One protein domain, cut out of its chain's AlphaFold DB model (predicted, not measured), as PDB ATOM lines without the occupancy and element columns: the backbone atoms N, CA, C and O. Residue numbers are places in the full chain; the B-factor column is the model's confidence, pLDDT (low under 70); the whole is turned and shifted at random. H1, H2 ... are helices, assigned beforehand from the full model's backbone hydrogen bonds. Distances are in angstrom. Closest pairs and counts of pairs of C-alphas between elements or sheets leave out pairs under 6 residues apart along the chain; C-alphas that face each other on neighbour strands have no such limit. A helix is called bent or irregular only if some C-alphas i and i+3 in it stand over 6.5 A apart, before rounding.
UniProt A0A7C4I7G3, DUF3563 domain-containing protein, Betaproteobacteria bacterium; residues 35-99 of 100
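AT A GLANCE: This is residues 35 to 99 of the 100 residues of the protein "DUF3563 domain-containing protein" of Betaproteobacteria bacterium (UniProt A0A7C4I7G3). Look first for one long, bent helix, H1, and a shorter helix, H2, that folds back at its far end, so that the two make an open, narrow V with very unequal arms, like a hook. They meet only near the turn; residues 35 to 68 of H1 stick out free, and H1 makes the longest axis. The printed part has 65 residues, with two named helices in the order H1, H2 and no named strand; the class is all helix. The whole is extended, with a radius of gyration of the C-alphas of 20.5 A and spans of 66 by 26 by 12 A.

IN THESE COORDINATES: Find C-alpha 35 at (37.463, -17.256, -71.300), where H1, residues 35 to 74, begins. By its hydrogen bonds it was assigned as one helix, but it is bent: C-alphas 48 and 51 are 6.7 A apart. Arm H1a, residues 35 to 48, is 20.3 A long; arm H1b, residues 51 to 74, runs 34.0 A to C-alpha 74 at (32.934, -59.605, -35.306). H2, residues 79 to 97, runs 27.0 A and ends at C-alpha 97 at (54.431, -49.181, -41.093).

HOW THE PARTS SIT: H1a and H1b stand at a steep tilt of 40 degrees. After a tight link of 4 residues, H1b and H2 form a helical hairpin, opposite ways at a shallow tilt of 34 degrees, only just short of steep. They touch through residues 72 to 73 of H1b and 82 to 86 of H2 alone; the closest C-alphas, of Leu 73 and Leu 82, are 6.3 A apart. H1a and H2 are apart. In H1a, H1b and H2 every O i to N i+4 pair is within hydrogen-bond range.

THE WHOLE: The two C-alphas farthest apart, of Ala 35 and Cys 80, are 66.1 A apart. Residues 90 to 99 also stand free. The printed part has no cut. Its mean pLDDT is 78.8, and 13 residues are under 70, among them residues 94 to 99.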
ATOM      1  N   ALA A  35      37.708 -15.832 -71.535       65.38
ATOM      2  CA  ALA A  35      37.463 -17.256 -71.300       65.38
ATOM      3  C   ALA A  35      38.517 -17.863 -70.357       65.38
ATOM      4  O   ALA A  35      38.158 -18.545 -69.392       65.38
ATOM      5  N   ARG A  36      39.804 -17.538 -70.560       67.00
ATOM      6  CA  ARG A  36      40.891 -17.945 -69.657       67.00
ATOM      7  C   ARG A  36      40.761 -17.340 -68.261       67.00
ATOM      8  O   ARG A  36      40.985 -18.054 -67.291       67.00
ATOM      9  N   ALA A  37      40.338 -16.083 -68.125       70.75
ATOM     10  CA  ALA A  37      40.109 -15.459 -66.817       70.75
ATOM     11  C   ALA A  37      38.943 -16.111 -66.045       70.75
ATOM     12  O   ALA A  37      39.047 -16.353 -64.841       70.75
ATOM     13  N   VAL A  38      37.850 -16.460 -66.732       73.00
ATOM     14  CA  VAL A  38      36.722 -17.192 -66.129       73.00
ATOM     15  C   VAL A  38      37.137 -18.616 -65.747       73.00
ATOM     16  O   VAL A  38      36.803 -19.075 -64.653       73.00
ATOM     17  N   ALA A  39      37.894 -19.305 -66.605       70.69
ATOM     18  CA  ALA A  39      38.437 -20.630 -66.311       70.69
ATOM     19  C   ALA A  39      39.414 -20.600 -65.124       70.69
ATOM     20  O   ALA A  39      39.310 -21.442 -64.237       70.69
ATOM     21  N   ALA A  40      40.292 -19.597 -65.048       71.81
ATOM     22  CA  ALA A  40      41.213 -19.400 -63.930       71.81
ATOM     23  C   ALA A  40      40.462 -19.158 -62.614       71.81
ATOM     24  O   ALA A  40      40.753 -19.808 -61.613       71.81
ATOM     25  N   ARG A  41      39.420 -18.316 -62.628       73.50
ATOM     26  CA  ARG A  41      38.571 -18.074 -61.451       73.50
ATOM     27  C   ARG A  41      37.829 -19.335 -61.000       73.50
ATOM     28  O   ARG A  41      37.695 -19.579 -59.802       73.50
ATOM     29  N   ARG A  42      37.357 -20.155 -61.946       70.81
ATOM     30  CA  ARG A  42      36.742 -21.461 -61.649       70.81
ATOM     31  C   ARG A  42      37.767 -22.443 -61.078       70.81
ATOM     32  O   ARG A  42      37.473 -23.087 -60.078       70.81
ATOM     33  N   ALA A  43      38.967 -22.515 -61.646       74.94
ATOM     34  CA  ALA A  43      40.047 -23.370 -61.156       74.94
ATOM     35  C   ALA A  43      40.520 -22.962 -59.751       74.94
ATOM     36  O   ALA A  43      40.772 -23.820 -58.910       74.94
ATOM     37  N   GLU A  44      40.588 -21.663 -59.465       74.56
ATOM     38  CA  GLU A  44      40.934 -21.136 -58.146       74.56
ATOM     39  C   GLU A  44      39.843 -21.431 -57.106       74.56
ATOM     40  O   GLU A  44      40.143 -21.847 -55.983       74.56
ATOM     41  N   ALA A  45      38.569 -21.313 -57.496       72.69
ATOM     42  CA  ALA A  45      37.454 -21.755 -56.666       72.69
ATOM     43  C   ALA A  45      37.526 -23.266 -56.399       72.69
ATOM     44  O   ALA A  45      37.403 -23.677 -55.249       72.69
ATOM     45  N   MET A  46      37.812 -24.085 -57.419       68.62
ATOM     46  CA  MET A  46      37.982 -25.533 -57.260       68.62
ATOM     47  C   MET A  46      39.176 -25.884 -56.370       68.62
ATOM     48  O   MET A  46      39.013 -26.725 -55.490       68.62
ATOM     49  N   ARG A  47      40.320 -25.187 -56.490       72.88
ATOM     50  CA  ARG A  47      41.503 -25.338 -55.608       72.88
ATOM     51  C   ARG A  47      41.167 -25.227 -54.124       72.88
ATOM     52  O   ARG A  47      41.791 -25.917 -53.326       72.88
ATOM     53  N   ARG A  48      40.165 -24.428 -53.746       71.56
ATOM     54  CA  ARG A  48      39.704 -24.321 -52.349       71.56
ATOM     55  C   ARG A  48      38.901 -25.531 -51.864       71.56
ATOM     56  O   ARG A  48      38.815 -25.742 -50.658       71.56
ATOM     57  N   PHE A  49      38.335 -26.330 -52.767       68.44
ATOM     58  CA  PHE A  49      37.591 -27.546 -52.426       68.44
ATOM     59  C   PHE A  49      38.475 -28.797 -52.356       68.44
ATOM     60  O   PHE A  49      38.126 -29.728 -51.634       68.44
ATOM     61  N   PHE A  50      39.633 -28.815 -53.027       72.25
ATOM     62  CA  PHE A  50      40.556 -29.960 -52.990       72.25
ATOM     63  C   PHE A  50      40.988 -30.381 -51.577       72.25
ATOM     64  O   PHE A  50      40.952 -31.579 -51.315       72.25
ATOM     65  N   PRO A  51      41.326 -29.475 -50.637       75.25
ATOM     66  CA  PRO A  51      41.716 -29.882 -49.287       75.25
ATOM     67  C   PRO A  51      40.585 -30.584 -48.530       75.25
ATOM     68  O   PRO A  51      40.826 -31.572 -47.848       75.25
ATOM     69  N   LYS A  52      39.342 -30.108 -48.692       72.81
ATOM     70  CA  LYS A  52      38.156 -30.703 -48.055       72.81
ATOM     71  C   LYS A  52      37.791 -32.055 -48.659       72.81
ATOM     72  O   LYS A  52      37.354 -32.949 -47.947       72.81
ATOM     73  N   LEU A  53      37.952 -32.200 -49.973       69.44
ATOM     74  CA  LEU A  53      37.758 -33.483 -50.642       69.44
ATOM     75  C   LEU A  53      38.841 -34.471 -50.225       69.44
ATOM     76  O   LEU A  53      38.516 -35.603 -49.907       69.44
ATOM     77  N   PHE A  54      40.101 -34.041 -50.165       71.19
ATOM     78  CA  PHE A  54      41.204 -34.881 -49.712       71.19
ATOM     79  C   PHE A  54      41.007 -35.352 -48.269       71.19
ATOM     80  O   PHE A  54      41.143 -36.543 -48.012       71.19
ATOM     81  N   SER A  55      40.621 -34.460 -47.349       71.44
ATOM     82  CA  SER A  55      40.330 -34.852 -45.966       71.44
ATOM     83  C   SER A  55      39.148 -35.815 -45.891       71.44
ATOM     84  O   SER A  55      39.239 -36.838 -45.232       71.44
ATOM     85  N   TRP A  56      38.069 -35.547 -46.633       67.56
ATOM     86  CA  TRP A  56      36.920 -36.449 -46.683       67.56
ATOM     87  C   TRP A  56      37.283 -37.821 -47.267       67.56
ATOM     88  O   TRP A  56      36.834 -38.839 -46.754       67.56
ATOM     89  N   PHE A  57      38.117 -37.873 -48.307       66.50
ATOM     90  CA  PHE A  57      38.604 -39.130 -48.875       66.50
ATOM     91  C   PHE A  57      39.523 -39.884 -47.911       66.50
ATOM     92  O   PHE A  57      39.384 -41.101 -47.805       66.50
ATOM     93  N   ALA A  58      40.415 -39.190 -47.199       70.94
ATOM     94  CA  ALA A  58      41.237 -39.788 -46.148       70.94
ATOM     95  C   ALA A  58      40.346 -40.402 -45.055       70.94
ATOM     96  O   ALA A  58      40.458 -41.595 -44.776       70.94
ATOM     97  N   ASP A  59      39.355 -39.644 -44.578       73.88
ATOM     98  CA  ASP A  59      38.373 -40.126 -43.608       73.88
ATOM     99  C   ASP A  59      37.588 -41.334 -44.149       73.88
ATOM    100  O   ASP A  59      37.303 -42.274 -43.412       73.88
ATOM    101  N   GLN A  60      37.206 -41.354 -45.433       71.44
ATOM    102  CA  GLN A  60      36.500 -42.499 -46.024       71.44
ATOM    103  C   GLN A  60      37.383 -43.747 -46.128       71.44
ATOM    104  O   GLN A  60      36.886 -44.847 -45.885       71.44
ATOM    105  N   PHE A  61      38.667 -43.600 -46.463       74.75
ATOM    106  CA  PHE A  61      39.610 -44.721 -46.477       74.75
ATOM    107  C   PHE A  61      39.803 -45.299 -45.075       74.75
ATOM    108  O   PHE A  61      39.721 -46.518 -44.903       74.75
ATOM    109  N   ASP A  62      39.962 -44.434 -44.077       76.94
ATOM    110  CA  ASP A  62      40.088 -44.848 -42.681       76.94
ATOM    111  C   ASP A  62      38.807 -45.531 -42.187       76.94
ATOM    112  O   ASP A  62      38.865 -46.592 -41.565       76.94
ATOM    113  N   ASN A  63      37.634 -45.007 -42.554       79.38
ATOM    114  CA  ASN A  63      36.345 -45.622 -42.230       79.38
ATOM    115  C   ASN A  63      36.133 -46.973 -42.931       79.38
ATOM    116  O   ASN A  63      35.598 -47.900 -42.323       79.38
ATOM    117  N   ALA A  64      36.525 -47.110 -44.199       82.12
ATOM    118  CA  ALA A  64      36.411 -48.370 -44.932       82.12
ATOM    119  C   ALA A  64      37.310 -49.449 -44.315       82.12
ATOM    120  O   ALA A  64      36.847 -50.560 -44.050       82.12
ATOM    121  N   ARG A  65      38.558 -49.087 -44.001       83.62
ATOM    122  CA  ARG A  65      39.509 -49.958 -43.303       83.62
ATOM    123  C   ARG A  65      39.007 -50.333 -41.909       83.62
ATOM    124  O   ARG A  65      39.078 -51.499 -41.533       83.62
ATOM    125  N   MET A  66      38.456 -49.379 -41.159       83.94
ATOM    126  CA  MET A  66      37.897 -49.645 -39.833       83.94
ATOM    127  C   MET A  66      36.714 -50.618 -39.903       83.94
ATOM    128  O   MET A  66      36.656 -51.561 -39.121       83.94
ATOM    129  N   ARG A  67      35.811 -50.458 -40.880       87.94
ATOM    130  CA  ARG A  67      34.686 -51.388 -41.095       87.94
ATOM    131  C   ARG A  67      35.146 -52.797 -41.451       87.94
ATOM    132  O   ARG A  67      34.498 -53.769 -41.068       87.94
ATOM    133  N   GLU A  68      36.234 -52.926 -42.202       88.69
ATOM    134  CA  GLU A  68      36.820 -54.228 -42.523       88.69
ATOM    135  C   GLU A  68      37.414 -54.898 -41.276       88.69
ATOM    136  O   GLU A  68      37.139 -56.073 -41.025       88.69
ATOM    137  N   VAL A  69      38.146 -54.136 -40.456       88.75
ATOM    138  CA  VAL A  69      38.664 -54.595 -39.159       88.75
ATOM    139  C   VAL A  69      37.523 -55.024 -38.238       88.75
ATOM    140  O   VAL A  69      37.556 -56.125 -37.694       88.75
ATOM    141  N   GLU A  70      36.485 -54.202 -38.110       90.25
ATOM    142  CA  GLU A  70      35.306 -54.498 -37.295       90.25
ATOM    143  C   GLU A  70      34.603 -55.773 -37.776       90.25
ATOM    144  O   GLU A  70      34.329 -56.669 -36.978       90.25
ATOM    145  N   ARG A  71      34.396 -55.920 -39.092       93.75
ATOM    146  CA  ARG A  71      33.832 -57.143 -39.676       93.75
ATOM    147  C   ARG A  71      34.693 -58.363 -39.352       93.75
ATOM    148  O   ARG A  71      34.148 -59.397 -38.974       93.75
ATOM    149  N   TYR A  72      36.012 -58.262 -39.481       90.94
ATOM    150  CA  TYR A  72      36.924 -59.365 -39.189       90.94
ATOM    151  C   TYR A  72      36.915 -59.768 -37.707       90.94
ATOM    152  O   TYR A  72      36.929 -60.962 -37.400       90.94
ATOM    153  N   LEU A  73      36.849 -58.800 -36.790       89.88
ATOM    154  CA  LEU A  73      36.762 -59.060 -35.349       89.88
ATOM    155  C   LEU A  73      35.385 -59.603 -34.942       89.88
ATOM    156  O   LEU A  73      35.310 -60.496 -34.106       89.88
ATOM    157  N   SER A  74      34.306 -59.139 -35.579       91.50
ATOM    158  CA  SER A  74      32.934 -59.605 -35.306       91.50
ATOM    159  C   SER A  74      32.698 -61.084 -35.633       91.50
ATOM    160  O   SER A  74      31.739 -61.678 -35.157       91.50
ATOM    161  N   GLN A  75      33.572 -61.685 -36.445       92.81
ATOM    162  CA  GLN A  75      33.537 -63.108 -36.784       92.81
ATOM    163  C   GLN A  75      34.198 -64.000 -35.724       92.81
ATOM    164  O   GLN A  75      34.252 -65.215 -35.921       92.81
ATOM    165  N   ALA A  76      34.745 -63.427 -34.647       91.19
ATOM    166  CA  ALA A  76      35.337 -64.207 -33.572       91.19
ATOM    167  C   ALA A  76      34.265 -65.035 -32.853       91.19
ATOM    168  O   ALA A  76      33.206 -64.520 -32.493       91.19
ATOM    169  N   THR A  77      34.545 -66.323 -32.649       91.31
ATOM    170  CA  THR A  77      33.583 -67.233 -31.996       91.31
ATOM    171  C   THR A  77      33.744 -67.237 -30.473       91.31
ATOM    172  O   THR A  77      32.773 -67.445 -29.746       91.31
ATOM    173  N   ASP A  78      34.957 -66.963 -29.984       93.44
ATOM    174  CA  ASP A  78      35.295 -66.892 -28.565       93.44
ATOM    175  C   ASP A  78      36.380 -65.831 -28.286       93.44
ATOM    176  O   ASP A  78      36.893 -65.167 -29.191       93.44
ATOM    177  N   LEU A  79      36.706 -65.645 -27.002       91.25
ATOM    178  CA  LEU A  79      37.668 -64.638 -26.553       91.25
ATOM    179  C   LEU A  79      39.107 -64.938 -27.012       91.25
ATOM    180  O   LEU A  79      39.845 -64.008 -27.330       91.25
ATOM    181  N   CYS A  80      39.501 -66.212 -27.078       92.69
ATOM    182  CA  CYS A  80      40.840 -66.605 -27.522       92.69
ATOM    183  C   CYS A  80      41.026 -66.349 -29.025       92.69
ATOM    184  O   CYS A  80      42.061 -65.817 -29.430       92.69
ATOM    185  N   ASP A  81      40.018 -66.670 -29.842       91.25
ATOM    186  CA  ASP A  81      39.987 -66.371 -31.281       91.25
ATOM    187  C   ASP A  81      40.042 -64.852 -31.520       91.25
ATOM    188  O   ASP A  81      40.820 -64.374 -32.349       91.25
ATOM    189  N   LEU A  82      39.303 -64.058 -30.735       92.25
ATOM    190  CA  LEU A  82      39.363 -62.596 -30.824       92.25
ATOM    191  C   LEU A  82      40.775 -62.057 -30.536       92.25
ATOM    192  O   LEU A  82      41.283 -61.226 -31.295       92.25
ATOM    193  N   GLU A  83      41.433 -62.543 -29.482       94.38
ATOM    194  CA  GLU A  83      42.808 -62.146 -29.158       94.38
ATOM    195  C   GLU A  83      43.801 -62.523 -30.260       94.38
ATOM    196  O   GLU A  83      44.672 -61.723 -30.618       94.38
ATOM    197  N   GLU A  84      43.687 -63.727 -30.822       94.25
ATOM    198  CA  GLU A  84      44.557 -64.163 -31.914       94.25
ATOM    199  C   GLU A  84      44.366 -63.289 -33.162       94.25
ATOM    200  O   GLU A  84      45.344 -62.870 -33.798       94.25
ATOM    201  N   ARG A  85      43.113 -62.941 -33.475       92.94
ATOM    202  CA  ARG A  85      42.762 -62.036 -34.575       92.94
ATOM    203  C   ARG A  85      43.322 -60.629 -34.374       92.94
ATOM    204  O   ARG A  85      43.865 -60.074 -35.333       92.94
ATOM    205  N   ILE A  86      43.257 -60.082 -33.157       91.69
ATOM    206  CA  ILE A  86      43.855 -58.779 -32.819       91.69
ATOM    207  C   ILE A  86      45.373 -58.829 -33.000       91.69
ATOM    208  O   ILE A  86      45.923 -58.024 -33.753       91.69
ATOM    209  N   ARG A  87      46.055 -59.829 -32.423       92.44
ATOM    210  CA  ARG A  87      47.516 -59.976 -32.574       92.44
ATOM    211  C   ARG A  87      47.929 -60.129 -34.038       92.44
ATOM    212  O   ARG A  87      48.990 -59.654 -34.442       92.44
ATOM    213  N   ARG A  88      47.111 -60.797 -34.860       92.25
ATOM    214  CA  ARG A  88      47.352 -60.908 -36.306       92.25
ATOM    215  C   ARG A  88      47.245 -59.544 -36.995       92.25
ATOM    216  O   ARG A  88      48.149 -59.200 -37.753       92.25
ATOM    217  N   LEU A  89      46.202 -58.764 -36.702       89.06
ATOM    218  CA  LEU A  89      46.033 -57.407 -37.236       89.06
ATOM    219  C   LEU A  89      47.173 -56.464 -36.828       89.06
ATOM    220  O   LEU A  89      47.638 -55.679 -37.658       89.06
ATOM    221  N   GLU A  90      47.654 -56.563 -35.589       87.62
ATOM    222  CA  GLU A  90      48.796 -55.787 -35.093       87.62
ATOM    223  C   GLU A  90      50.086 -56.128 -35.843       87.62
ATOM    224  O   GLU A  90      50.812 -55.223 -36.251       87.62
ATOM    225  N   ARG A  91      50.356 -57.415 -36.111       89.00
ATOM    226  CA  ARG A  91      51.525 -57.828 -36.911       89.00
ATOM    227  C   ARG A  91      51.455 -57.305 -38.342       89.00
ATOM    228  O   ARG A  91      52.454 -56.807 -38.855       89.00
ATOM    229  N   THR A  92      50.292 -57.397 -38.985       85.25
ATOM    230  CA  THR A  92      50.114 -56.908 -40.360       85.25
ATOM    231  C   THR A  92      50.214 -55.382 -40.428       85.25
ATOM    232  O   THR A  92      50.882 -54.849 -41.313       85.25
ATOM    233  N   SER A  93      49.619 -54.672 -39.466       78.38
ATOM    234  CA  SER A  93      49.674 -53.206 -39.399       78.38
ATOM    235  C   SER A  93      51.074 -52.703 -39.050       78.38
ATOM    236  O   SER A  93      51.554 -51.769 -39.686       78.38
ATOM    237  N   GLY A  94      51.762 -53.357 -38.110       69.31
ATOM    238  CA  GLY A  94      53.159 -53.078 -37.787       69.31
ATOM    239  C   GLY A  94      54.067 -53.297 -38.994       69.31
ATOM    240  O   GLY A  94      54.833 -52.410 -39.346       69.31
ATOM    241  N   SER A  95      53.915 -54.416 -39.713       61.62
ATOM    242  CA  SER A  95      54.686 -54.694 -40.936       61.62
ATOM    243  C   SER A  95      54.435 -53.677 -42.055       61.62
ATOM    244  O   SER A  95      55.349 -53.393 -42.823       61.62
ATOM    245  N   SER A  96      53.223 -53.126 -42.156       61.06
ATOM    246  CA  SER A  96      52.882 -52.082 -43.130       61.06
ATOM    247  C   SER A  96      53.507 -50.723 -42.800       61.06
ATOM    248  O   SER A  96      53.691 -49.922 -43.712       61.06
ATOM    249  N   ILE A  97      53.808 -50.442 -41.527       56.59
ATOM    250  CA  ILE A  97      54.431 -49.181 -41.093       56.59
ATOM    251  C   ILE A  97      55.945 -49.188 -41.368       56.59
ATOM    252  O   ILE A  97      56.517 -48.134 -41.608       56.59
ATOM    253  N   PHE A  98      56.588 -50.360 -41.397       49.97
ATOM    254  CA  PHE A  98      58.032 -50.498 -41.654       49.97
ATOM    255  C   PHE A  98      58.425 -50.593 -43.145       49.97
ATOM    256  O   PHE A  98      59.604 -50.752 -43.446       49.97
ATOM    257  N   LEU A  99      57.463 -50.529 -44.074       49.75
ATOM    258  CA  LEU A  99      57.684 -50.640 -45.530       49.75
ATOM    259  C   LEU A  99      57.363 -49.349 -46.315       49.75
ATOM    260  O   LEU A  99      57.334 -49.387 -47.545       49.75
TER     261      LEU A  99